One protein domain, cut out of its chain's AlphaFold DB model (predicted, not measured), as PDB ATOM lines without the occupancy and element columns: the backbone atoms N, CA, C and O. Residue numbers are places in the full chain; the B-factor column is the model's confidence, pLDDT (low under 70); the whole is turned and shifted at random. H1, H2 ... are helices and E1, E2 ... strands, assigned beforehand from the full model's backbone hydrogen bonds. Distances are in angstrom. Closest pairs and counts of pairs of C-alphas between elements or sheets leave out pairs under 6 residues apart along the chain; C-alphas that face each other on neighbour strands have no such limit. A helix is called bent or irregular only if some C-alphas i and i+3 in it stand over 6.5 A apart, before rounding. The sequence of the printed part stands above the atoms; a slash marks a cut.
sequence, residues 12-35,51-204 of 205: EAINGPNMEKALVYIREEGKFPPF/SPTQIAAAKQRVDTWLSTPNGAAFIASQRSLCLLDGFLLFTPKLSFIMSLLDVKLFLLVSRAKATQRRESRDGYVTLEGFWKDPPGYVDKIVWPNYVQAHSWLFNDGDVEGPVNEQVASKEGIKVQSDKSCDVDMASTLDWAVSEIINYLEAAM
ATOM      1  N   GLU A  12     -41.961 -36.140   9.704       91.12
ATOM      2  CA  GLU A  12     -42.211 -36.081  11.139       91.12
ATOM      3  C   GLU A  12     -42.729 -37.417  11.707       91.12
ATOM      4  O   GLU A  12     -42.664 -37.626  12.918       91.12
ATOM      5  N   ALA A  13     -43.197 -38.338  10.854       90.88
ATOM      6  CA  ALA A  13     -43.534 -39.708  11.240       90.88
ATOM      7  C   ALA A  13     -42.297 -40.627  11.328       90.88
ATOM      8  O   ALA A  13     -42.393 -41.734  11.859       90.88
ATOM      9  N   ILE A  14     -41.131 -40.180  10.844       90.06
ATOM     10  CA  ILE A  14     -39.875 -40.936  10.863       90.06
ATOM     11  C   ILE A  14     -38.996 -40.458  12.018       90.06
ATOM     12  O   ILE A  14     -38.665 -39.278  12.140       90.06
ATOM     13  N   ASN A  15     -38.521 -41.397  12.836       91.75
ATOM     14  CA  ASN A  15     -37.504 -41.105  13.843       91.75
ATOM     15  C   ASN A  15     -36.101 -41.097  13.207       91.75
ATOM     16  O   ASN A  15     -35.360 -42.079  13.281       91.75
ATOM     17  N   GLY A  16     -35.756 -39.975  12.569       92.56
ATOM     18  CA  GLY A  16     -34.459 -39.757  11.921       92.56
ATOM     19  C   GLY A  16     -33.248 -40.036  12.827       92.56
ATOM     20  O   GLY A  16     -32.384 -40.805  12.417       92.56
ATOM     21  N   PRO A  17     -33.188 -39.512  14.069       93.19
ATOM     22  CA  PRO A  17     -32.071 -39.780  14.980       93.19
ATOM     23  C   PRO A  17     -31.865 -41.267  15.306       93.19
ATOM     24  O   PRO A  17     -30.731 -41.746  15.350       93.19
ATOM     25  N   ASN A  18     -32.943 -42.034  15.504       93.19
ATOM     26  CA  ASN A  18     -32.817 -43.478  15.726       93.19
ATOM     27  C   ASN A  18     -32.345 -44.211  14.465       93.19
ATOM     28  O   ASN A  18     -31.568 -45.159  14.578       93.19
ATOM     29  N   MET A  19     -32.788 -43.774  13.282       94.25
ATOM     30  CA  MET A  19     -32.322 -44.320  12.005       94.25
ATOM     31  C   MET A  19     -30.829 -44.049  11.797       94.25
ATOM     32  O   MET A  19     -30.091 -44.969  11.463       94.25
ATOM     33  N   GLU A  20     -30.362 -42.830  12.070       95.69
ATOM     34  CA  GLU A  20     -28.939 -42.475  12.022       95.69
ATOM     35  C   GLU A  20     -28.120 -43.355  12.965       95.69
ATOM     36  O   GLU A  20     -27.169 -44.004  12.534       95.69
ATOM     37  N   LYS A  21     -28.537 -43.461  14.232       96.19
ATOM     38  CA  LYS A  21     -27.871 -44.313  15.222       96.19
ATOM     39  C   LYS A  21     -27.792 -45.774  14.768       96.19
ATOM     40  O   LYS A  21     -26.773 -46.427  14.980       96.19
ATOM     41  N   ALA A  22     -28.859 -46.294  14.160       95.50
ATOM     42  CA  ALA A  22     -28.883 -47.653  13.636       95.50
ATOM     43  C   ALA A  22     -27.918 -47.831  12.453       95.50
ATOM     44  O   ALA A  22     -27.183 -48.815  12.418       95.50
ATOM     45  N   LEU A  23     -27.881 -46.880  11.517       95.94
ATOM     46  CA  LEU A  23     -26.998 -46.936  10.351       95.94
ATOM     47  C   LEU A  23     -25.524 -46.779  10.729       95.94
ATOM     48  O   LEU A  23     -24.693 -47.511  10.199       95.94
ATOM     49  N   VAL A  24     -25.198 -45.892  11.673       96.25
ATOM     50  CA  VAL A  24     -23.836 -45.770  12.222       96.25
ATOM     51  C   VAL A  24     -23.395 -47.099  12.835       96.25
ATOM     52  O   VAL A  24     -22.348 -47.615  12.455       96.25
ATOM     53  N   TYR A  25     -24.236 -47.717  13.671       96.38
ATOM     54  CA  TYR A  25     -23.942 -49.031  14.250       96.38
ATOM     55  C   TYR A  25     -23.727 -50.107  13.173       96.38
ATOM     56  O   TYR A  25     -22.783 -50.886  13.258       96.38
ATOM     57  N   ILE A  26     -24.567 -50.147  12.131       95.44
ATOM     58  CA  ILE A  26     -24.417 -51.105  11.021       95.44
ATOM     59  C   ILE A  26     -23.083 -50.906  10.296       95.44
ATOM     60  O   ILE A  26     -22.432 -51.892   9.953       95.44
ATOM     61  N   ARG A  27     -22.663 -49.656  10.072       93.25
ATOM     62  CA  ARG A  27     -21.381 -49.350   9.421       93.25
ATOM     63  C   ARG A  27     -20.183 -49.753  10.279       93.25
ATOM     64  O   ARG A  27     -19.201 -50.239   9.729       93.25
ATOM     65  N   GLU A  28     -20.261 -49.547  11.589       93.62
ATOM     66  CA  GLU A  28     -19.175 -49.857  12.528       93.62
ATOM     67  C   GLU A  28     -19.056 -51.363  12.806       93.62
ATOM     68  O   GLU A  28     -17.954 -51.906  12.814       93.62
ATOM     69  N   GLU A  29     -20.184 -52.052  12.982       93.69
ATOM     70  CA  GLU A  29     -20.221 -53.428  13.498       93.69
ATOM     71  C   GLU A  29     -20.541 -54.485  12.430       93.69
ATOM     72  O   GLU A  29     -20.437 -55.688  12.693       93.69
ATOM     73  N   GLY A  30     -20.996 -54.071  11.242       92.44
ATOM     74  CA  GLY A  30     -21.463 -54.980  10.187       92.44
ATOM     75  C   GLY A  30     -22.701 -55.794  10.586       92.44
ATOM     76  O   GLY A  30     -22.947 -56.868  10.038       92.44
ATOM     77  N   LYS A  31     -23.462 -55.332  11.587       91.44
ATOM     78  CA  LYS A  31     -24.593 -56.051  12.193       91.44
ATOM     79  C   LYS A  31     -25.755 -55.111  12.458       91.44
ATOM     80  O   LYS A  31     -25.560 -53.924  12.699       91.44
ATOM     81  N   PHE A  32     -26.966 -55.659  12.495       90.19
ATOM     82  CA  PHE A  32     -28.118 -54.896  12.959       90.19
ATOM     83  C   PHE A  32     -28.007 -54.588  14.461       90.19
ATOM     84  O   PHE A  32     -27.570 -55.448  15.236       90.19
ATOM     85  N   PRO A  33     -28.389 -53.373  14.886       91.69
ATOM     86  CA  PRO A  33     -28.340 -52.981  16.285       91.69
ATOM     87  C   PRO A  33     -29.342 -53.774  17.139       91.69
ATOM     88  O   PRO A  33     -30.474 -53.993  16.708       91.69
ATOM     89  N   PRO A  34     -29.001 -54.109  18.397       90.81
ATOM     90  CA  PRO A  34     -29.878 -54.866  19.299       90.81
ATOM     91  C   PRO A  34     -31.074 -54.057  19.834       90.81
ATOM     92  O   PRO A  34     -31.841 -54.561  20.644       90.81
ATOM     93  N   PHE A  35     -31.202 -52.788  19.439       87.31
ATOM     94  CA  PHE A  35     -32.248 -51.863  19.885       87.31
ATOM     95  C   PHE A  35     -33.277 -51.539  18.791       87.31
ATOM     96  O   PHE A  35     -34.082 -50.624  18.966       87.31
ATOM     97  N   SER A  51     -40.433 -63.139 -11.941       97.25
ATOM     98  CA  SER A  51     -40.504 -64.591 -12.129       97.25
ATOM     99  C   SER A  51     -39.308 -65.325 -11.496       97.25
ATOM    100  O   SER A  51     -38.207 -64.768 -11.420       97.25
ATOM    101  N   PRO A  52     -39.457 -66.614 -11.125       97.44
ATOM    102  CA  PRO A  52     -38.341 -67.429 -10.640       97.44
ATOM    103  C   PRO A  52     -37.146 -67.466 -11.600       97.44
ATOM    104  O   PRO A  52     -36.005 -67.441 -11.149       97.44
ATOM    105  N   THR A  53     -37.393 -67.469 -12.914       98.00
ATOM    106  CA  THR A  53     -36.341 -67.444 -13.942       98.00
ATOM    107  C   THR A  53     -35.540 -66.145 -13.904       98.00
ATOM    108  O   THR A  53     -34.315 -66.180 -13.960       98.00
ATOM    109  N   GLN A  54     -36.207 -64.997 -13.764       97.44
ATOM    110  CA  GLN A  54     -35.534 -63.697 -13.654       97.44
ATOM    111  C   GLN A  54     -34.744 -63.581 -12.342       97.44
ATOM    112  O   GLN A  54     -33.617 -63.095 -12.345       97.44
ATOM    113  N   ILE A  55     -35.288 -64.100 -11.235       97.88
ATOM    114  CA  ILE A  55     -34.563 -64.182  -9.956       97.88
ATOM    115  C   ILE A  55     -33.325 -65.080 -10.095       97.88
ATOM    116  O   ILE A  55     -32.252 -64.729  -9.607       97.88
ATOM    117  N   ALA A  56     -33.452 -66.230 -10.762       98.12
ATOM    118  CA  ALA A  56     -32.333 -67.138 -11.005       98.12
ATOM    119  C   ALA A  56     -31.245 -66.488 -11.872       98.12
ATOM    120  O   ALA A  56     -30.066 -66.621 -11.553       98.12
ATOM    121  N   ALA A  57     -31.625 -65.729 -12.903       97.75
ATOM    122  CA  ALA A  57     -30.683 -64.975 -13.726       97.75
ATOM    123  C   ALA A  57     -29.927 -63.909 -12.911       97.75
ATOM    124  O   ALA A  57     -28.705 -63.806 -13.018       97.75
ATOM    125  N   ALA A  58     -30.622 -63.166 -12.039       98.12
ATOM    126  CA  ALA A  58     -29.984 -62.190 -11.153       98.12
ATOM    127  C   ALA A  58     -28.979 -62.856 -10.194       98.12
ATOM    128  O   ALA A  58     -27.863 -62.362 -10.041       98.12
ATOM    129  N   LYS A  59     -29.338 -64.008  -9.606       98.19
ATOM    130  CA  LYS A  59     -28.430 -64.811  -8.766       98.19
ATOM    131  C   LYS A  59     -27.199 -65.271  -9.540       98.19
ATOM    132  O   LYS A  59     -26.085 -65.013  -9.105       98.19
ATOM    133  N   GLN A  60     -27.398 -65.856 -10.721       98.12
ATOM    134  CA  GLN A  60     -26.301 -66.323 -11.568       98.12
ATOM    135  C   GLN A  60     -25.332 -65.190 -11.925       98.12
ATOM    136  O   GLN A  60     -24.119 -65.404 -11.970       98.12
ATOM    137  N   ARG A  61     -25.841 -63.978 -12.167       97.88
ATOM    138  CA  ARG A  61     -24.997 -62.810 -12.438       97.88
ATOM    139  C   ARG A  61     -24.146 -62.426 -11.229       97.88
ATOM    140  O   ARG A  61     -22.955 -62.179 -11.397       97.88
ATOM    141  N   VAL A  62     -24.730 -62.421 -10.030       97.25
ATOM    142  CA  VAL A  62     -23.983 -62.190  -8.782       97.25
ATOM    143  C   VAL A  62     -22.928 -63.282  -8.574       97.25
ATOM    144  O   VAL A  62     -21.774 -62.950  -8.331       97.25
ATOM    145  N   ASP A  63     -23.270 -64.560  -8.757       97.75
ATOM    146  CA  ASP A  63     -22.327 -65.684  -8.617       97.75
ATOM    147  C   ASP A  63     -21.158 -65.589  -9.614       97.75
ATOM    148  O   ASP A  63     -19.994 -65.834  -9.279       97.75
ATOM    149  N   THR A  64     -21.465 -65.184 -10.849       97.75
ATOM    150  CA  THR A  64     -20.460 -64.946 -11.893       97.75
ATOM    151  C   THR A  64     -19.519 -63.818 -11.481       97.75
ATOM    152  O   THR A  64     -18.302 -63.982 -11.556       97.75
ATOM    153  N   TRP A  65     -20.060 -62.697 -10.994       96.75
ATOM    154  CA  TRP A  65     -19.257 -61.573 -10.514       96.75
ATOM    155  C   TRP A  65     -18.386 -61.952  -9.307       96.75
ATOM    156  O   TRP A  65     -17.197 -61.636  -9.288       96.75
ATOM    157  N   LEU A  66     -18.930 -62.700  -8.343       95.50
ATOM    158  CA  LEU A  66     -18.192 -63.194  -7.174       95.50
ATOM    159  C   LEU A  66     -17.000 -64.089  -7.548       95.50
ATOM    160  O   LEU A  66     -16.041 -64.175  -6.785       95.50
ATOM    161  N   SER A  67     -17.034 -64.713  -8.728       96.19
ATOM    162  CA  SER A  67     -15.944 -65.544  -9.258       96.19
ATOM    163  C   SER A  67     -14.831 -64.738  -9.953       96.19
ATOM    164  O   SER A  67     -13.808 -65.304 -10.336       96.19
ATOM    165  N   THR A  68     -15.008 -63.426 -10.141       95.50
ATOM    166  CA  THR A  68     -13.975 -62.527 -10.687       95.50
ATOM    167  C   THR A  68     -12.939 -62.147  -9.617       95.50
ATOM    168  O   THR A  68     -13.225 -62.273  -8.424       95.50
ATOM    169  N   PRO A  69     -11.753 -61.618  -9.988       94.62
ATOM    170  CA  PRO A  69     -10.786 -61.115  -9.008       94.62
ATOM    171  C   PRO A  69     -11.363 -60.056  -8.053       94.62
ATOM    172  O   PRO A  69     -11.096 -60.115  -6.854       94.62
ATOM    173  N   ASN A  70     -12.199 -59.140  -8.557       93.25
ATOM    174  CA  ASN A  70     -12.839 -58.100  -7.743       93.25
ATOM    175  C   ASN A  70     -13.858 -58.695  -6.761       93.25
ATOM    176  O   ASN A  70     -13.864 -58.338  -5.583       93.25
ATOM    177  N   GLY A  71     -14.681 -59.640  -7.222       93.88
ATOM    178  CA  GLY A  71     -15.639 -60.348  -6.374       93.88
ATOM    179  C   GLY A  71     -14.959 -61.178  -5.281       93.88
ATOM    180  O   GLY A  71     -15.327 -61.091  -4.108       93.88
ATOM    181  N   ALA A  72     -13.899 -61.911  -5.632       93.25
ATOM    182  CA  ALA A  72     -13.099 -62.665  -4.671       93.25
ATOM    183  C   ALA A  72     -12.438 -61.745  -3.629       93.25
ATOM    184  O   ALA A  72     -12.440 -62.059  -2.435       93.25
ATOM    185  N   ALA A  73     -11.925 -60.586  -4.054       93.12
ATOM    186  CA  ALA A  73     -11.363 -59.583  -3.156       93.12
ATOM    187  C   ALA A  73     -12.424 -58.989  -2.212       93.12
ATOM    188  O   ALA A  73     -12.141 -58.790  -1.030       93.12
ATOM    189  N   PHE A  74     -13.652 -58.754  -2.688       92.38
ATOM    190  CA  PHE A  74     -14.757 -58.300  -1.840       92.38
ATOM    191  C   PHE A  74     -15.057 -59.317  -0.731       92.38
ATOM    192  O   PHE A  74     -15.098 -58.945   0.441       92.38
ATOM    193  N   ILE A  75     -15.172 -60.605  -1.064       91.31
ATOM    194  CA  ILE A  75     -15.382 -61.664  -0.063       91.31
ATOM    195  C   ILE A  75     -14.217 -61.728   0.933       91.31
ATOM    196  O   ILE A  75     -14.440 -61.787   2.143       91.31
ATOM    197  N   ALA A  76     -12.975 -61.657   0.446       92.88
ATOM    198  CA  ALA A  76     -11.785 -61.668   1.297       92.88
ATOM    199  C   ALA A  76     -11.705 -60.449   2.233       92.88
ATOM    200  O   ALA A  76     -11.160 -60.559   3.330       92.88
ATOM    201  N   SER A  77     -12.275 -59.307   1.834       90.19
ATOM    202  CA  SER A  77     -12.304 -58.085   2.645       90.19
ATOM    203  C   SER A  77     -13.225 -58.167   3.867       90.19
ATOM    204  O   SER A  77     -13.179 -57.275   4.711       90.19
ATOM    205  N   GLN A  78     -14.075 -59.199   3.956       86.38
ATOM    206  CA  GLN A  78     -15.090 -59.367   5.006       86.38
ATOM    207  C   GLN A  78     -16.040 -58.163   5.161       86.38
ATOM    208  O   GLN A  78     -16.674 -57.988   6.203       86.38
ATOM    209  N   ARG A  79     -16.170 -57.331   4.119       87.00
ATOM    210  CA  ARG A  79     -17.155 -56.247   4.072       87.00
ATOM    211  C   ARG A  79     -18.569 -56.824   4.053       87.00
ATOM    212  O   ARG A  79     -18.826 -57.874   3.468       87.00
ATOM    213  N   SER A  80     -19.499 -56.110   4.677       89.88
ATOM    214  CA  SER A  80     -20.927 -56.440   4.655       89.88
ATOM    215  C   SER A  80     -21.680 -55.544   3.677       89.88
ATOM    216  O   SER A  80     -21.314 -54.388   3.478       89.88
ATOM    217  N   LEU A  81     -22.750 -56.078   3.085       91.94
ATOM    218  CA  LEU A  81     -23.706 -55.324   2.276       91.94
ATOM    219  C   LEU A  81     -25.007 -55.170   3.068       91.94
ATOM    220  O   LEU A  81     -25.572 -56.163   3.527       91.94
ATOM    221  N   CYS A  82     -25.493 -53.938   3.204       94.56
ATOM    222  CA  CYS A  82     -26.782 -53.628   3.817       94.56
ATOM    223  C   CYS A  82     -27.688 -52.964   2.776       94.56
ATOM    224  O   CYS A  82     -27.265 -52.027   2.099       94.56
ATOM    225  N   LEU A  83     -28.925 -53.447   2.649       94.88
ATOM    226  CA  LEU A  83     -29.954 -52.816   1.827       94.88
ATOM    227  C   LEU A  83     -30.934 -52.084   2.744       94.88
ATOM    228  O   LEU A  83     -31.550 -52.705   3.611       94.88
ATOM    229  N   LEU A  84     -31.071 -50.775   2.538       94.69
ATOM    230  CA  LEU A  84     -32.049 -49.928   3.211       94.69
ATOM    231  C   LEU A  84     -33.124 -49.521   2.199       94.69
ATOM    232  O   LEU A  84     -32.807 -48.883   1.197       94.69
ATOM    233  N   ASP A  85     -34.376 -49.872   2.480       92.62
ATOM    234  CA  ASP A  85     -35.542 -49.481   1.684       92.62
ATOM    235  C   ASP A  85     -36.457 -48.564   2.507       92.62
ATOM    236  O   ASP A  85     -36.662 -48.774   3.705       92.62
ATOM    237  N   GLY A  86     -36.977 -47.515   1.876       92.38
ATOM    238  CA  GLY A  86     -37.790 -46.501   2.528       92.38
ATOM    239  C   GLY A  86     -38.211 -45.377   1.582       92.38
ATOM    240  O   GLY A  86     -37.440 -44.882   0.765       92.38
ATOM    241  N   PHE A  87     -39.453 -44.926   1.734       92.44
ATOM    242  CA  PHE A  87     -40.113 -44.014   0.793       92.44
ATOM    243  C   PHE A  87     -39.764 -42.522   0.969       92.44
ATOM    244  O   PHE A  87     -40.175 -41.707   0.150       92.44
ATOM    245  N   LEU A  88     -39.026 -42.152   2.022       93.31
ATOM    246  CA  LEU A  88     -38.622 -40.769   2.334       93.31
ATOM    247  C   LEU A  88     -37.107 -40.622   2.547       93.31
ATOM    248  O   LEU A  88     -36.654 -39.631   3.115       93.31
ATOM    249  N   LEU A  89     -36.306 -41.602   2.118       93.38
ATOM    250  CA  LEU A  89     -34.864 -41.611   2.388       93.38
ATOM    251  C   LEU A  89     -34.115 -40.457   1.706       93.38
ATOM    252  O   LEU A  89     -33.122 -39.977   2.245       93.38
ATOM    253  N   PHE A  90     -34.579 -39.995   0.540       94.94
ATOM    254  CA  PHE A  90     -33.891 -38.971  -0.254       94.94
ATOM    255  C   PHE A  90     -34.610 -37.630  -0.171       94.94
ATOM    256  O   PHE A  90     -35.260 -37.173  -1.111       94.94
ATOM    257  N   THR A  91     -34.477 -36.988   0.988       94.31
ATOM    258  CA  THR A  91     -35.025 -35.653   1.229       94.31
ATOM    259  C   THR A  91     -33.967 -34.744   1.849       94.31
ATOM    260  O   THR A  91     -33.169 -35.217   2.660       94.31
ATOM    261  N   PRO A  92     -33.976 -33.425   1.574       94.00
ATOM    262  CA  PRO A  92     -33.006 -32.505   2.163       94.00
ATOM    263  C   PRO A  92     -33.069 -32.485   3.694       94.00
ATOM    264  O   PRO A  92     -32.056 -32.278   4.354       94.00
ATOM    265  N   LYS A  93     -34.250 -32.750   4.275       93.62
ATOM    266  CA  LYS A  93     -34.436 -32.864   5.731       93.62
ATOM    267  C   LYS A  93     -33.707 -34.069   6.341       93.62
ATOM    268  O   LYS A  93     -33.412 -34.035   7.530       93.62
ATOM    269  N   LEU A  94     -33.431 -35.111   5.557       93.56
ATOM    270  CA  LEU A  94     -32.709 -36.318   5.971       93.56
ATOM    271  C   LEU A  94     -31.340 -36.429   5.283       93.56
ATOM    272  O   LEU A  94     -30.820 -37.528   5.100       93.56
ATOM    273  N   SER A  95     -30.713 -35.300   4.932       94.00
ATOM    274  CA  SER A  95     -29.392 -35.288   4.289       94.00
ATOM    275  C   SER A  95     -28.313 -36.011   5.110       94.00
ATOM    276  O   SER A  95     -27.420 -36.637   4.543       94.00
ATOM    277  N   PHE A  96     -28.416 -35.987   6.444       94.06
ATOM    278  CA  PHE A  96     -27.528 -36.733   7.339       94.06
ATOM    279  C   PHE A  96     -27.660 -38.251   7.139       94.06
ATOM    280  O   PHE A  96     -26.647 -38.936   7.051       94.06
ATOM    281  N   ILE A  97     -28.876 -38.770   6.932       95.25
ATOM    282  CA  ILE A  97     -29.096 -40.175   6.556       95.25
ATOM    283  C   ILE A  97     -28.499 -40.454   5.178       95.25
ATOM    284  O   ILE A  97     -27.758 -41.420   5.022       95.25
ATOM    285  N   MET A  98     -28.759 -39.590   4.190       95.56
ATOM    286  CA  MET A  98     -28.214 -39.744   2.835       95.56
ATOM    287  C   MET A  98     -26.679 -39.817   2.830       95.56
ATOM    288  O   MET A  98     -26.105 -40.557   2.032       95.56
ATOM    289  N   SER A  99     -26.013 -39.088   3.730       95.50
ATOM    290  CA  SER A  99     -24.550 -39.088   3.855       95.50
ATOM    291  C   SER A  99     -23.963 -40.427   4.322       95.50
ATOM    292  O   SER A  99     -22.792 -40.700   4.070       95.50
ATOM    293  N   LEU A 100     -24.778 -41.289   4.940       96.12
ATOM    294  CA  LEU A 100     -24.379 -42.622   5.398       96.12
ATOM    295  C   LEU A 100     -24.558 -43.705   4.322       96.12
ATOM    296  O   LEU A 100     -24.185 -44.856   4.562       96.12
ATOM    297  N   LEU A 101     -25.138 -43.361   3.163       96.50
ATOM    298  CA  LEU A 101     -25.474 -44.299   2.090       96.50
ATOM    299  C   LEU A 101     -24.457 -44.251   0.950       96.50
ATOM    300  O   LEU A 101     -24.252 -43.206   0.325       96.50
ATOM    301  N   ASP A 102     -23.914 -45.422   0.631       96.00
ATOM    302  CA  ASP A 102     -22.903 -45.615  -0.408       96.00
ATOM    303  C   ASP A 102     -23.510 -45.611  -1.827       96.00
ATOM    304  O   ASP A 102     -23.013 -44.939  -2.728       96.00
ATOM    305  N   VAL A 103     -24.645 -46.298  -2.012       96.81
ATOM    306  CA  VAL A 103     -25.410 -46.343  -3.270       96.81
ATOM    307  C   VAL A 103     -26.848 -45.917  -2.992       96.81
ATOM    308  O   VAL A 103     -27.495 -46.450  -2.094       96.81
ATOM    309  N   LYS A 104     -27.360 -44.961  -3.772       98.06
ATOM    310  CA  LYS A 104     -28.718 -44.420  -3.628       98.06
ATOM    311  C   LYS A 104     -29.510 -44.711  -4.897       98.06
ATOM    312  O   LYS A 104     -29.193 -44.161  -5.948       98.06
ATOM    313  N   LEU A 105     -30.515 -45.580  -4.810       98.06
ATOM    314  CA  LEU A 105     -31.364 -45.978  -5.937       98.06
ATOM    315  C   LEU A 105     -32.769 -45.403  -5.743       98.06
ATOM    316  O   LEU A 105     -33.431 -45.741  -4.765       98.06
ATOM    317  N   PHE A 106     -33.225 -44.532  -6.642       97.44
ATOM    318  CA  PHE A 106     -34.553 -43.919  -6.563       97.44
ATOM    319  C   PHE A 106     -35.464 -44.445  -7.672       97.44
ATOM    320  O   PHE A 106     -35.128 -44.386  -8.855       97.44
ATOM    321  N   LEU A 107     -36.618 -44.985  -7.278       96.00
ATOM    322  CA  LEU A 107     -37.573 -45.628  -8.176       96.00
ATOM    323  C   LEU A 107     -38.701 -44.648  -8.512       96.00
ATOM    324  O   LEU A 107     -39.367 -44.128  -7.617       96.00
ATOM    325  N   LEU A 108     -38.937 -44.429  -9.806       95.38
ATOM    326  CA  LEU A 108     -39.995 -43.544 -10.294       95.38
ATOM    327  C   LEU A 108     -41.315 -44.298 -10.473       95.38
ATOM    328  O   LEU A 108     -41.362 -45.382 -11.057       95.38
ATOM    329  N   VAL A 109     -42.407 -43.686 -10.020       94.38
ATOM    330  CA  VAL A 109     -43.768 -44.218 -10.140       94.38
ATOM    331  C   VAL A 109     -44.728 -43.073 -10.450       94.38
ATOM    332  O   VAL A 109     -44.614 -42.000  -9.857       94.38
ATOM    333  N   SER A 110     -45.669 -43.282 -11.368       95.50
ATOM    334  CA  SER A 110     -46.711 -42.288 -11.643       95.50
ATOM    335  C   SER A 110     -47.692 -42.188 -10.480       95.50
ATOM    336  O   SER A 110     -47.908 -43.157  -9.732       95.50
ATOM    337  N   ARG A 111     -48.383 -41.049 -10.360       96.50
ATOM    338  CA  ARG A 111     -49.450 -40.886  -9.365       96.50
ATOM    339  C   ARG A 111     -50.513 -41.962  -9.510       96.50
ATOM    340  O   ARG A 111     -50.964 -42.533  -8.515       96.50
ATOM    341  N   ALA A 112     -50.911 -42.245 -10.747       96.19
ATOM    342  CA  ALA A 112     -51.945 -43.225 -11.047       96.19
ATOM    343  C   ALA A 112     -51.550 -44.620 -10.540       96.19
ATOM    344  O   ALA A 112     -52.335 -45.281  -9.851       96.19
ATOM    345  N   LYS A 113     -50.314 -45.057 -10.815       95.12
ATOM    346  CA  LYS A 113     -49.831 -46.375 -10.393       95.12
ATOM    347  C   LYS A 113     -49.597 -46.456  -8.888       95.12
ATOM    348  O   LYS A 113     -49.948 -47.469  -8.279       95.12
ATOM    349  N   ALA A 114     -49.047 -45.403  -8.284       94.88
ATOM    350  CA  ALA A 114     -48.871 -45.309  -6.838       94.88
ATOM    351  C   ALA A 114     -50.219 -45.399  -6.109       94.88
ATOM    352  O   ALA A 114     -50.351 -46.183  -5.171       94.88
ATOM    353  N   THR A 115     -51.234 -44.676  -6.597       95.81
ATOM    354  CA  THR A 115     -52.603 -44.703  -6.055       95.81
ATOM    355  C   THR A 115     -53.202 -46.100  -6.158       95.81
ATOM    356  O   THR A 115     -53.566 -46.677  -5.136       95.81
ATOM    357  N   GLN A 116     -53.191 -46.698  -7.357       95.06
ATOM    358  CA  GLN A 116     -53.689 -48.059  -7.581       95.06
ATOM    359  C   GLN A 116     -53.059 -49.066  -6.607       95.06
ATOM    360  O   GLN A 116     -53.765 -49.856  -5.984       95.06
ATOM    361  N   ARG A 117     -51.726 -49.044  -6.476       92.25
ATOM    362  CA  ARG A 117     -50.984 -49.972  -5.606       92.25
ATOM    363  C   ARG A 117     -51.223 -49.707  -4.123       92.25
ATOM    364  O   ARG A 117     -51.167 -50.647  -3.336       92.25
ATOM    365  N   ARG A 118     -51.415 -48.449  -3.718       93.25
ATOM    366  CA  ARG A 118     -51.639 -48.076  -2.315       93.25
ATOM    367  C   ARG A 118     -53.035 -48.489  -1.863       93.25
ATOM    368  O   ARG A 118     -53.164 -49.090  -0.803       93.25
ATOM    369  N   GLU A 119     -54.047 -48.231  -2.683       93.12
ATOM    370  CA  GLU A 119     -55.440 -48.579  -2.388       93.12
ATOM    371  C   GLU A 119     -55.703 -50.090  -2.428       93.12
ATOM    372  O   GLU A 119     -56.610 -50.570  -1.751       93.12
ATOM    373  N   SER A 120     -54.893 -50.858  -3.167       90.88
ATOM    374  CA  SER A 120     -54.978 -52.322  -3.189       90.88
ATOM    375  C   SER A 120     -54.341 -53.008  -1.975       90.88
ATOM    376  O   SER A 120     -54.365 -54.234  -1.908       90.88
ATOM    377  N   ARG A 121     -53.710 -52.268  -1.053       89.94
ATOM    378  CA  ARG A 121     -53.136 -52.852   0.169       89.94
ATOM    379  C   ARG A 121     -54.247 -53.133   1.177       89.94
ATOM    380  O   ARG A 121     -55.127 -52.302   1.393       89.94
ATOM    381  N   ASP A 122     -54.165 -54.282   1.841       85.12
ATOM    382  CA  ASP A 122     -55.156 -54.683   2.847       85.12
ATOM    383  C   ASP A 122     -55.177 -53.725   4.049       85.12
ATOM    384  O   ASP A 122     -56.241 -53.429   4.601       85.12
ATOM    385  N   GLY A 123     -53.997 -53.214   4.409       86.62
ATOM    386  CA  GLY A 123     -53.721 -52.308   5.518       86.62
ATOM    387  C   GLY A 123     -52.323 -52.567   6.083       86.62
ATOM    388  O   GLY A 123     -51.518 -53.253   5.453       86.62
ATOM    389  N   TYR A 124     -52.039 -52.013   7.256       84.31
ATOM    390  CA  TYR A 124     -50.735 -52.034   7.913       84.31
ATOM    391  C   TYR A 124     -50.881 -52.450   9.368       84.31
ATOM    392  O   TYR A 124     -51.778 -51.978  10.074       84.31
ATOM    393  N   VAL A 125     -49.972 -53.292   9.839       82.19
ATOM    394  CA  VAL A 125     -49.844 -53.594  11.264       82.19
ATOM    395  C   VAL A 125     -49.045 -52.471  11.921       82.19
ATOM    396  O   VAL A 125     -47.933 -52.158  11.515       82.19
ATOM    397  N   THR A 126     -49.618 -51.843  12.944       81.50
ATOM    398  CA  THR A 126     -48.985 -50.760  13.710       81.50
ATOM    399  C   THR A 126     -48.871 -51.137  15.185       81.50
ATOM    400  O   THR A 126     -49.499 -52.088  15.654       81.50
ATOM    401  N   LEU A 127     -48.110 -50.351  15.956       76.62
ATOM    402  CA  LEU A 127     -48.028 -50.505  17.415       76.62
ATOM    403  C   LEU A 127     -49.392 -50.399  18.114       76.62
ATOM    404  O   LEU A 127     -49.577 -50.990  19.174       76.62
ATOM    405  N   GLU A 128     -50.329 -49.657  17.527       78.81
ATOM    406  CA  GLU A 128     -51.662 -49.403  18.082       78.81
ATOM    407  C   GLU A 128     -52.747 -50.322  17.489       78.81
ATOM    408  O   GLU A 128     -53.928 -50.158  17.790       78.81
ATOM    409  N   GLY A 129     -52.365 -51.291  16.650       84.00
ATOM    410  CA  GLY A 129     -53.278 -52.209  15.970       84.00
ATOM    411  C   GLY A 129     -53.247 -52.064  14.449       84.00
ATOM    412  O   GLY A 129     -52.251 -51.638  13.872       84.00
ATOM    413  N   PHE A 130     -54.331 -52.446  13.780       87.06
ATOM    414  CA  PHE A 130     -54.405 -52.453  12.319       87.06
ATOM    415  C   PHE A 130     -54.844 -51.092  11.759       87.06
ATOM    416  O   PHE A 130     -55.884 -50.560  12.152       87.06
ATOM    417  N   TRP A 131     -54.076 -50.547  10.819       89.12
ATOM    418  CA  TRP A 131     -54.390 -49.315  10.099       89.12
ATOM    419  C   TRP A 131     -54.800 -49.622   8.660       89.12
ATOM    420  O   TRP A 131     -54.070 -50.279   7.923       89.12
ATOM    421  N   LYS A 132     -55.937 -49.082   8.228       91.81
ATOM    422  CA  LYS A 132     -56.324 -49.045   6.818       91.81
ATOM    423  C   LYS A 132     -56.504 -47.597   6.404       91.81
ATOM    424  O   LYS A 132     -57.159 -46.834   7.114       91.81
ATOM    425  N   ASP A 133     -55.930 -47.239   5.262       94.00
ATOM    426  CA  ASP A 133     -56.029 -45.881   4.744       94.00
ATOM    427  C   ASP A 133     -57.508 -45.478   4.577       94.00
ATOM    428  O   ASP A 133     -58.287 -46.216   3.961       94.00
ATOM    429  N   PRO A 134     -57.931 -44.324   5.123       93.62
ATOM    430  CA  PRO A 134     -59.292 -43.844   4.943       93.62
ATOM    431  C   PRO A 134     -59.538 -43.385   3.492       93.62
ATOM    432  O   PRO A 134     -58.596 -43.063   2.765       93.62
ATOM    433  N   PRO A 135     -60.803 -43.275   3.048       92.75
ATOM    434  CA  PRO A 135     -61.115 -42.801   1.701       92.75
ATOM    435  C   PRO A 135     -60.471 -41.442   1.360       92.75
ATOM    436  O   PRO A 135     -60.604 -40.454   2.094       92.75
ATOM    437  N   GLY A 136     -59.784 -41.390   0.215       93.31
ATOM    438  CA  GLY A 136     -59.075 -40.202  -0.275       93.31
ATOM    439  C   GLY A 136     -57.756 -39.898   0.444       93.31
ATOM    440  O   GLY A 136     -57.240 -38.790   0.311       93.31
ATOM    441  N   TYR A 137     -57.214 -40.836   1.228       96.06
ATOM    442  CA  TYR A 137     -55.940 -40.656   1.932       96.06
ATOM    443  C   TYR A 137     -54.768 -40.411   0.974       96.06
ATOM    444  O   TYR A 137     -53.928 -39.559   1.255       96.06
ATOM    445  N   VAL A 138     -54.742 -41.071  -0.191       96.06
ATOM    446  CA  VAL A 138     -53.679 -40.864  -1.188       96.06
ATOM    447  C   VAL A 138     -53.641 -39.417  -1.672       96.06
ATOM    448  O   VAL A 138     -52.592 -38.778  -1.623       96.06
ATOM    449  N   ASP A 139     -54.793 -38.875  -2.061       95.88
ATOM    450  CA  ASP A 139     -54.897 -37.508  -2.578       95.88
ATOM    451  C   ASP A 139     -54.634 -36.443  -1.516       95.88
ATOM    452  O   ASP A 139     -54.101 -35.375  -1.818       95.88
ATOM    453  N   LYS A 140     -55.034 -36.710  -0.270       96.00
ATOM    454  CA  LYS A 140     -54.947 -35.743   0.831       96.00
ATOM    455  C   LYS A 140     -53.596 -35.766   1.540       96.00
ATOM    456  O   LYS A 140     -53.192 -34.737   2.079       96.00
ATOM    457  N   ILE A 141     -52.938 -36.924   1.592       97.00
ATOM    458  CA  ILE A 141     -51.779 -37.174   2.458       97.00
ATOM    459  C   ILE A 141     -50.598 -37.710   1.651       97.00
ATOM    460  O   ILE A 141     -49.609 -36.998   1.491       97.00
ATOM    461  N   VAL A 142     -50.715 -38.922   1.099       96.25
ATOM    462  CA  VAL A 142     -49.576 -39.653   0.512       96.25
ATOM    463  C   VAL A 142     -48.937 -38.875  -0.638       96.25
ATOM    464  O   VAL A 142     -47.740 -38.593  -0.604       96.25
ATOM    465  N   TRP A 143     -49.723 -38.497  -1.649       97.25
ATOM    466  CA  TRP A 143     -49.191 -37.827  -2.834       97.25
ATOM    467  C   TRP A 143     -48.676 -36.413  -2.532       97.25
ATOM    468  O   TRP A 143     -47.545 -36.109  -2.916       97.25
ATOM    469  N   PRO A 144     -49.405 -35.552  -1.788       96.62
ATOM    470  CA  PRO A 144     -48.870 -34.254  -1.381       96.62
ATOM    471  C   PRO A 144     -47.560 -34.341  -0.590       96.62
ATOM    472  O   PRO A 144     -46.681 -33.505  -0.797       96.62
ATOM    473  N   ASN A 145     -47.407 -35.332   0.293       97.00
ATOM    474  CA  ASN A 145     -46.160 -35.515   1.035       97.00
ATOM    475  C   ASN A 145     -45.027 -36.027   0.142       97.00
ATOM    476  O   ASN A 145     -43.908 -35.532   0.262       97.00
ATOM    477  N   TYR A 146     -45.305 -36.937  -0.798       96.94
ATOM    478  CA  TYR A 146     -44.325 -37.357  -1.804       96.94
ATOM    479  C   TYR A 146     -43.806 -36.165  -2.621       96.94
ATOM    480  O   TYR A 146     -42.591 -35.984  -2.728       96.94
ATOM    481  N   VAL A 147     -44.711 -35.311  -3.117       97.00
ATOM    482  CA  VAL A 147     -44.368 -34.084  -3.860       97.00
ATOM    483  C   VAL A 147     -43.522 -33.144  -3.000       97.00
ATOM    484  O   VAL A 147     -42.475 -32.661  -3.436       97.00
ATOM    485  N   GLN A 148     -43.941 -32.898  -1.758       96.31
ATOM    486  CA  GLN A 148     -43.212 -32.024  -0.840       96.31
ATOM    487  C   GLN A 148     -41.799 -32.542  -0.547       96.31
ATOM    488  O   GLN A 148     -40.856 -31.758  -0.469       96.31
ATOM    489  N   ALA A 149     -41.656 -33.853  -0.374       96.25
ATOM    490  CA  ALA A 149     -40.399 -34.497  -0.029       96.25
ATOM    491  C   ALA A 149     -39.404 -34.543  -1.197       96.25
ATOM    492  O   ALA A 149     -38.200 -34.436  -0.958       96.25
ATOM    493  N   HIS A 150     -39.887 -34.677  -2.438       97.06
ATOM    494  CA  HIS A 150     -39.035 -35.024  -3.580       97.06
ATOM    495  C   HIS A 150     -39.021 -34.013  -4.726       97.06
ATOM    496  O   HIS A 150     -38.141 -34.128  -5.566       97.06
ATOM    497  N   SER A 151     -39.901 -33.005  -4.770       97.56
ATOM    498  CA  SER A 151     -39.937 -32.005  -5.866       97.56
ATOM    499  C   SER A 151     -38.581 -31.357  -6.173       97.56
ATOM    500  O   SER A 151     -38.279 -31.085  -7.327       97.56
ATOM    501  N   TRP A 152     -37.719 -31.183  -5.169       97.56
ATOM    502  CA  TRP A 152     -36.352 -30.673  -5.332       97.56
ATOM    503  C   TRP A 152     -35.462 -31.512  -6.276       97.56
ATOM    504  O   TRP A 152     -34.486 -30.987  -6.806       97.56
ATOM    505  N   LEU A 153     -35.781 -32.796  -6.470       97.25
ATOM    506  CA  LEU A 153     -35.054 -33.736  -7.328       97.25
ATOM    507  C   LEU A 153     -35.514 -33.673  -8.797       97.25
ATOM    508  O   LEU A 153     -34.887 -34.278  -9.662       97.25
ATOM    509  N   PHE A 154     -36.590 -32.947  -9.103       97.38
ATOM    510  CA  PHE A 154     -37.210 -32.914 -10.427       97.38
ATOM    511  C   PHE A 154     -37.120 -31.534 -11.075       97.38
ATOM    512  O   PHE A 154     -37.038 -30.507 -10.394       97.38
ATOM    513  N   ASN A 155     -37.141 -31.501 -12.408       96.50
ATOM    514  CA  ASN A 155     -37.189 -30.240 -13.144       96.50
ATOM    515  C   ASN A 155     -38.512 -29.519 -12.864       96.50
ATOM    516  O   ASN A 155     -39.569 -30.143 -12.828       96.50
ATOM    517  N   ASP A 156     -38.433 -28.212 -12.605       96.75
ATOM    518  CA  ASP A 156     -39.577 -27.348 -12.271       96.75
ATOM    519  C   ASP A 156     -40.435 -27.829 -11.078       96.75
ATOM    520  O   ASP A 156     -41.539 -27.332 -10.851       96.75
ATOM    521  N   GLY A 157     -39.927 -28.773 -10.278       96.62
ATOM    522  CA  GLY A 157     -40.664 -29.389  -9.175       96.62
ATOM    523  C   GLY A 157     -41.724 -30.416  -9.593       96.62
ATOM    524  O   GLY A 157     -42.494 -30.852  -8.733       96.62
ATOM    525  N   ASP A 158     -41.778 -30.809 -10.868       96.25
ATOM    526  CA  ASP A 158     -42.746 -31.779 -11.386       96.25
ATOM    527  C   ASP A 158     -42.288 -33.224 -11.138       96.25
ATOM    528  O   ASP A 158     -41.481 -33.776 -11.883       96.25
ATOM    529  N   VAL A 159     -42.830 -33.856 -10.093       95.25
ATOM    530  CA  VAL A 159     -42.459 -35.228  -9.696       95.25
ATOM    531  C   VAL A 159     -42.948 -36.328 -10.644       95.25
ATOM    532  O   VAL A 159     -42.554 -37.482 -10.481       95.25
ATOM    533  N   GLU A 160     -43.812 -36.008 -11.610       93.88
ATOM    534  CA  GLU A 160     -44.170 -36.927 -12.704       93.88
ATOM    535  C   GLU A 160     -43.373 -36.628 -13.985       93.88
ATOM    536  O   GLU A 160     -43.437 -37.395 -14.951       93.88
ATOM    537  N   GLY A 161     -42.604 -35.536 -13.981       93.56
ATOM    538  CA  GLY A 161     -41.730 -35.105 -15.058       93.56
ATOM    539  C   GLY A 161     -40.304 -35.663 -14.958       93.56
ATOM    540  O   GLY A 161     -40.004 -36.544 -14.145       93.56
ATOM    541  N   PRO A 162     -39.387 -35.169 -15.809       94.19
ATOM    542  CA  PRO A 162     -38.000 -35.615 -15.806       94.19
ATOM    543  C   PRO A 162     -37.263 -35.220 -14.521       94.19
ATOM    544  O   PRO A 162     -37.362 -34.088 -14.038       94.19
ATOM    545  N   VAL A 163     -36.444 -36.145 -14.016       96.31
ATOM    546  CA  VAL A 163     -35.507 -35.880 -12.918       96.31
ATOM    547  C   VAL A 163     -34.492 -34.816 -13.338       96.31
ATOM    548  O   VAL A 163     -34.020 -34.789 -14.476       96.31
ATOM    549  N   ASN A 164     -34.127 -33.943 -12.402       97.00
ATOM    550  CA  ASN A 164     -33.023 -33.019 -12.593       97.00
ATOM    551  C   ASN A 164     -31.698 -33.783 -12.450       97.00
ATOM    552  O   ASN A 164     -31.228 -34.043 -11.341       97.00
ATOM    553  N   GLU A 165     -31.089 -34.144 -13.580       95.50
ATOM    554  CA  GLU A 165     -29.866 -34.958 -13.615       95.50
ATOM    555  C   GLU A 165     -28.685 -34.306 -12.888       95.50
ATOM    556  O   GLU A 165     -27.883 -35.005 -12.269       95.50
ATOM    557  N   GLN A 166     -28.587 -32.972 -12.906       96.88
ATOM    558  CA  GLN A 166     -27.520 -32.260 -12.200       96.88
ATOM    559  C   GLN A 166     -27.669 -32.415 -10.686       96.88
ATOM    560  O   GLN A 166     -26.689 -32.678  -9.988       96.88
ATOM    561  N   VAL A 167     -28.896 -32.285 -10.177       97.12
ATOM    562  CA  VAL A 167     -29.206 -32.471  -8.754       97.12
ATOM    563  C   VAL A 167     -29.005 -33.930  -8.349       97.12
ATOM    564  O   VAL A 167     -28.305 -34.196  -7.373       97.12
ATOM    565  N   ALA A 168     -29.550 -34.875  -9.117       96.88
ATOM    566  CA  ALA A 168     -29.407 -36.301  -8.843       96.88
ATOM    567  C   ALA A 168     -27.930 -36.729  -8.822       96.88
ATOM    568  O   ALA A 168     -27.488 -37.373  -7.871       96.88
ATOM    569  N   SER A 169     -27.145 -36.299  -9.816       96.06
ATOM    570  CA  SER A 169     -25.709 -36.579  -9.896       96.06
ATOM    571  C   SER A 169     -24.939 -35.986  -8.717       96.06
ATOM    572  O   SER A 169     -24.142 -36.692  -8.098       96.06
ATOM    573  N   LYS A 170     -25.215 -34.726  -8.353       96.25
ATOM    574  CA  LYS A 170     -24.580 -34.059  -7.207       96.25
ATOM    575  C   LYS A 170     -24.802 -34.818  -5.896       96.25
ATOM    576  O   LYS A 170     -23.879 -34.915  -5.092       96.25
ATOM    577  N   GLU A 171     -25.999 -35.357  -5.686       96.50
ATOM    578  CA  GLU A 171     -26.354 -36.101  -4.469       96.50
ATOM    579  C   GLU A 171     -26.030 -37.607  -4.561       96.50
ATOM    580  O   GLU A 171     -26.264 -38.366  -3.614       96.50
ATOM    581  N   GLY A 172     -25.487 -38.064  -5.695       96.19
ATOM    582  CA  GLY A 172     -25.184 -39.472  -5.952       96.19
ATOM    583  C   GLY A 172     -26.428 -40.365  -6.033       96.19
ATOM    584  O   GLY A 172     -26.340 -41.558  -5.745       96.19
ATOM    585  N   ILE A 173     -27.585 -39.799  -6.381       97.62
ATOM    586  CA  ILE A 173     -28.851 -40.516  -6.545       97.62
ATOM    587  C   ILE A 173     -28.935 -41.047  -7.974       97.62
ATOM    588  O   ILE A 173     -28.923 -40.290  -8.943       97.62
ATOM    589  N   LYS A 174     -29.044 -42.368  -8.103       97.38
ATOM    590  CA  LYS A 174     -29.205 -43.066  -9.377       97.38
ATOM    591  C   LYS A 174     -30.683 -43.292  -9.659       97.38
ATOM    592  O   LYS A 174     -31.433 -43.732  -8.786       97.38
ATOM    593  N   VAL A 175     -31.074 -43.027 -10.900       96.12
ATOM    594  CA  VAL A 175     -32.445 -43.164 -11.399       96.12
ATOM    595  C   VAL A 175     -32.395 -43.802 -12.784       96.12
ATOM    596  O   VAL A 175     -31.461 -43.544 -13.538       96.12
ATOM    597  N   GLN A 176     -33.402 -44.599 -13.141       94.25
ATOM    598  CA  GLN A 176     -33.599 -45.094 -14.511       94.25
ATOM    599  C   GLN A 176     -34.171 -43.975 -15.411       94.25
ATOM    600  O   GLN A 176     -35.289 -44.095 -15.902       94.25
ATOM    601  N   SER A 177     -33.455 -42.850 -15.549       83.38
ATOM    602  CA  SER A 177     -33.935 -41.635 -16.239       83.38
ATOM    603  C   SER A 177     -34.085 -41.793 -17.754       83.38
ATOM    604  O   SER A 177     -34.821 -41.036 -18.382       83.38
ATOM    605  N   ASP A 178     -33.426 -42.794 -18.339       82.88
ATOM    606  CA  ASP A 178     -33.578 -43.212 -19.734       82.88
ATOM    607  C   ASP A 178     -34.915 -43.926 -20.002       82.88
ATOM    608  O   ASP A 178     -35.299 -44.132 -21.157       82.88
ATOM    609  N   LYS A 179     -35.634 -44.300 -18.941       79.50
ATOM    610  CA  LYS A 179     -36.945 -44.944 -18.992       79.50
ATOM    611  C   LYS A 179     -38.030 -43.996 -18.486       79.50
ATOM    612  O   LYS A 179     -37.776 -43.034 -17.766       79.50
ATOM    613  N   SER A 180     -39.277 -44.284 -18.858       78.56
ATOM    614  CA  SER A 180     -40.430 -43.612 -18.257       78.56
ATOM    615  C   SER A 180     -40.558 -43.968 -16.772       78.56
ATOM    616  O   SER A 180     -39.958 -44.930 -16.289       78.56
ATOM    617  N   CYS A 181     -41.431 -43.257 -16.058       88.38
ATOM    618  CA  CYS A 181     -41.964 -43.762 -14.796       88.38
ATOM    619  C   CYS A 181     -42.596 -45.162 -14.973       88.38
ATOM    620  O   CYS A 181     -42.871 -45.607 -16.092       88.38
ATOM    621  N   ASP A 182     -42.828 -45.854 -13.854       93.88
ATOM    622  CA  ASP A 182     -43.495 -47.164 -13.805       93.88
ATOM    623  C   ASP A 182     -42.728 -48.325 -14.463       93.88
ATOM    624  O   ASP A 182     -43.341 -49.288 -14.937       93.88
ATOM    625  N   VAL A 183     -41.392 -48.281 -14.436       94.88
ATOM    626  CA  VAL A 183     -40.549 -49.423 -14.827       94.88
ATOM    627  C   VAL A 183     -40.976 -50.683 -14.063       94.88
ATOM    628  O   VAL A 183     -41.292 -50.645 -12.869       94.88
ATOM    629  N   ASP A 184     -41.037 -51.815 -14.765       94.56
ATOM    630  CA  ASP A 184     -41.439 -53.081 -14.164       94.56
ATOM    631  C   ASP A 184     -40.383 -53.596 -13.172       94.56
ATOM    632  O   ASP A 184     -39.182 -53.378 -13.328       94.56
ATOM    633  N   MET A 185     -40.831 -54.343 -12.161       94.81
ATOM    634  CA  MET A 185     -39.955 -54.791 -11.077       94.81
ATOM    635  C   MET A 185     -38.819 -55.712 -11.526       94.81
ATOM    636  O   MET A 185     -37.804 -55.771 -10.834       94.81
ATOM    637  N   ALA A 186     -38.954 -56.438 -12.640       96.12
ATOM    638  CA  ALA A 186     -37.869 -57.285 -13.115       96.12
ATOM    639  C   ALA A 186     -36.765 -56.439 -13.759       96.12
ATOM    640  O   ALA A 186     -35.590 -56.633 -13.448       96.12
ATOM    641  N   SER A 187     -37.141 -55.449 -14.571       96.25
ATOM    642  CA  SER A 187     -36.217 -54.433 -15.083       96.25
ATOM    643  C   SER A 187     -35.572 -53.611 -13.965       96.25
ATOM    644  O   SER A 187     -34.398 -53.254 -14.066       96.25
ATOM    645  N   THR A 188     -36.308 -53.298 -12.896       96.62
ATOM    646  CA  THR A 188     -35.762 -52.601 -11.722       96.62
ATOM    647  C   THR A 188     -34.787 -53.480 -10.942       96.62
ATOM    648  O   THR A 188     -33.730 -52.992 -10.554       96.62
ATOM    649  N   LEU A 189     -35.092 -54.768 -10.741       97.44
ATOM    650  CA  LEU A 189     -34.181 -55.715 -10.086       97.44
ATOM    651  C   LEU A 189     -32.869 -55.849 -10.862       97.44
ATOM    652  O   LEU A 189     -31.791 -55.794 -10.269       97.44
ATOM    653  N   ASP A 190     -32.963 -56.023 -12.181       96.81
ATOM    654  CA  ASP A 190     -31.791 -56.132 -13.043       96.81
ATOM    655  C   ASP A 190     -30.930 -54.864 -12.971       96.81
ATOM    656  O   ASP A 190     -29.727 -54.949 -12.725       96.81
ATOM    657  N   TRP A 191     -31.548 -53.689 -13.069       97.50
ATOM    658  CA  TRP A 191     -30.848 -52.419 -12.915       97.50
ATOM    659  C   TRP A 191     -30.186 -52.273 -11.538       97.50
ATOM    660  O   TRP A 191     -28.989 -52.008 -11.463       97.50
ATOM    661  N   ALA A 192     -30.918 -52.515 -10.449       97.69
ATOM    662  CA  ALA A 192     -30.405 -52.351  -9.090       97.69
ATOM    663  C   ALA A 192     -29.191 -53.249  -8.811       97.69
ATOM    664  O   ALA A 192     -28.189 -52.792  -8.265       97.69
ATOM    665  N   VAL A 193     -29.248 -54.518  -9.229       97.94
ATOM    666  CA  VAL A 193     -28.118 -55.444  -9.070       97.94
ATOM    667  C   VAL A 193     -26.914 -54.991  -9.908       97.94
ATOM    668  O   VAL A 193     -25.788 -55.095  -9.429       97.94
ATOM    669  N   SER A 194     -27.126 -54.450 -11.113       97.38
ATOM    670  CA  SER A 194     -26.038 -53.883 -11.922       97.38
ATOM    671  C   SER A 194     -25.396 -52.671 -11.247       97.38
ATOM    672  O   SER A 194     -24.174 -52.603 -11.165       97.38
ATOM    673  N   GLU A 195     -26.188 -51.738 -10.715       97.81
ATOM    674  CA  GLU A 195     -25.659 -50.552 -10.028       97.81
ATOM    675  C   GLU A 195     -24.847 -50.908  -8.779       97.81
ATOM    676  O   GLU A 195     -23.804 -50.302  -8.529       97.81
ATOM    677  N   ILE A 196     -25.293 -51.910  -8.017       97.19
ATOM    678  CA  ILE A 196     -24.568 -52.395  -6.838       97.19
ATOM    679  C   ILE A 196     -23.243 -53.044  -7.253       97.19
ATOM    680  O   ILE A 196     -22.210 -52.711  -6.677       97.19
ATOM    681  N   ILE A 197     -23.245 -53.925  -8.260       96.50
ATOM    682  CA  ILE A 197     -22.013 -54.555  -8.765       96.50
ATOM    683  C   ILE A 197     -21.024 -53.488  -9.251       96.50
ATOM    684  O   ILE A 197     -19.876 -53.490  -8.816       96.50
ATOM    685  N   ASN A 198     -21.477 -52.535 -10.069       96.06
ATOM    686  CA  ASN A 198     -20.633 -51.459 -10.592       96.06
ATOM    687  C   ASN A 198     -20.004 -50.622  -9.468       96.06
ATOM    688  O   ASN A 198     -18.828 -50.265  -9.536       96.06
ATOM    689  N   TYR A 199     -20.774 -50.312  -8.418       95.56
ATOM    690  CA  TYR A 199     -20.244 -49.607  -7.253       95.56
ATOM    691  C   TYR A 199     -19.175 -50.431  -6.530       95.56
ATOM    692  O   TYR A 199     -18.109 -49.909  -6.206       95.56
ATOM    693  N   LEU A 200     -19.441 -51.718  -6.292       94.38
ATOM    694  CA  LEU A 200     -18.496 -52.601  -5.614       94.38
ATOM    695  C   LEU A 200     -17.205 -52.773  -6.419       94.38
ATOM    696  O   LEU A 200     -16.133 -52.778  -5.828       94.38
ATOM    697  N   GLU A 201     -17.272 -52.851  -7.747       92.75
ATOM    698  CA  GLU A 201     -16.080 -52.885  -8.601       92.75
ATOM    699  C   GLU A 201     -15.246 -51.609  -8.470       92.75
ATOM    700  O   GLU A 201     -14.036 -51.688  -8.257       92.75
ATOM    701  N   ALA A 202     -15.887 -50.440  -8.521       91.81
ATOM    702  CA  ALA A 202     -15.208 -49.156  -8.362       91.81
ATOM    703  C   ALA A 202     -14.618 -48.955  -6.956       91.81
ATOM    704  O   ALA A 202     -13.610 -48.274  -6.810       91.81
ATOM    705  N   ALA A 203     -15.227 -49.538  -5.920       86.62
ATOM    706  CA  ALA A 203     -14.759 -49.450  -4.534       86.62
ATOM    707  C   ALA A 203     -13.654 -50.468  -4.174       86.62
ATOM    708  O   ALA A 203     -13.158 -50.459  -3.039       86.62
ATOM    709  N   MET A 204     -13.330 -51.384  -5.093       79.88
ATOM    710  CA  MET A 204     -12.311 -52.427  -4.922       79.88
ATOM    711  C   MET A 204     -11.088 -52.240  -5.831       79.88
ATOM    712  O   MET A 204     -10.040 -52.801  -5.511       79.88
TER     713      MET A 204
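AT A GLANCE: This is residues 12 to 35 and 51 to 204 of the 205 residues of the protein "Nicotinamide riboside kinase" of Ceratocystis fimbriata CBS 114723 (UniProt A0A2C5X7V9). A tiny parallel pair of strands, E1 and E4, lies near the middle between helix H8 on one side and the short helix H7 on the other. H2 runs side by side with H8 and turns a corner into H3 at one end of the long axis, H1 lies partly side by side with H4, and H5, H6 and the small hairpin E2 and E3 lie toward the other end. The printed part has 178 residues, with eight named helices and four named strands in the order H1 H2 H3 H4 E1 H5 E2 E3 H6 H7 E4 H8; the class is mostly helix. It is compact, with a radius of gyration of the C-alphas of 18.3 A and spans of 54 by 40 by 36 A.

IN THESE COORDINATES: Find C-alpha 16 at (-34.459, -39.757, 11.921); from there H1 runs 19.8 A to residue 29. After the cut come H2, residues 52 to 66, 20.9 A, and H3, residues 69 to 76. Next are H4, residues 92 to 99, E1, residues 104 to 106, H5, residues 111 to 119, E2, residues 124 to 126, and E3, residues 129 to 131. H6, residues 137 to 153, is 23.9 A long, with a kink of 33 degrees near residue 144. H7, residues 165 to 170, and E4, residues 173 to 175, lead to H8, residues 185 to 202, 25.5 A, ending at C-alpha 202, (-15.208, -49.156, -8.362). H4 and H6 are irregular: C-alphas 93 and 96 are 8.1 A apart, and C-alphas 149 and 152 are 7.7 A apart.

HOW THE PARTS SIT: Look first at E1 and E4, parallel, with N 106 and O 174 2.9 A apart, within hydrogen-bond range. The closest C-alphas of E1 and H8, Leu 105 and Ala 192, are 7.2 A apart; those of E4 and H7, Lys 174 and Ala 168, 6.8 A. H2 touches H8, closest C-alphas Ala 58 and Asp 190 at 6.6 A, at a shallow tilt of 4 degrees, the same way. H3 only just touches H8, with 3 pairs of C-alphas within 8 A, closest Asn 70 and Glu 201 at 6.2 A. H1, with residues 16 to 20 alone, touches H4, closest C-alphas Glu 20 and Ile 97 at 5.9 A. H5 only just touches H6, with 3 pairs within 8 A, closest Thr 115 and Val 138 at 6.3 A. In the antiparallel hairpin E2 and E3, N 124 and O 131 are 2.8 A apart, within hydrogen-bond range. Every O i to N i+4 pair is within hydrogen-bond range in H1, H2, H3, H5, H7 and H8; in H4 2 of 4 are, in H6 9 of 13.

THE WHOLE: The two C-alphas farthest apart, Pro 69 and Pro 135, are 54.6 A apart. Residues 36 to 50 are not printed; C-alphas 35 and 51 are 35.4 A apart across the cut. The links H3 to H4 and H6 to H7 are long. The mean pLDDT of the printed part is 93.9, and no printed residue is under 70.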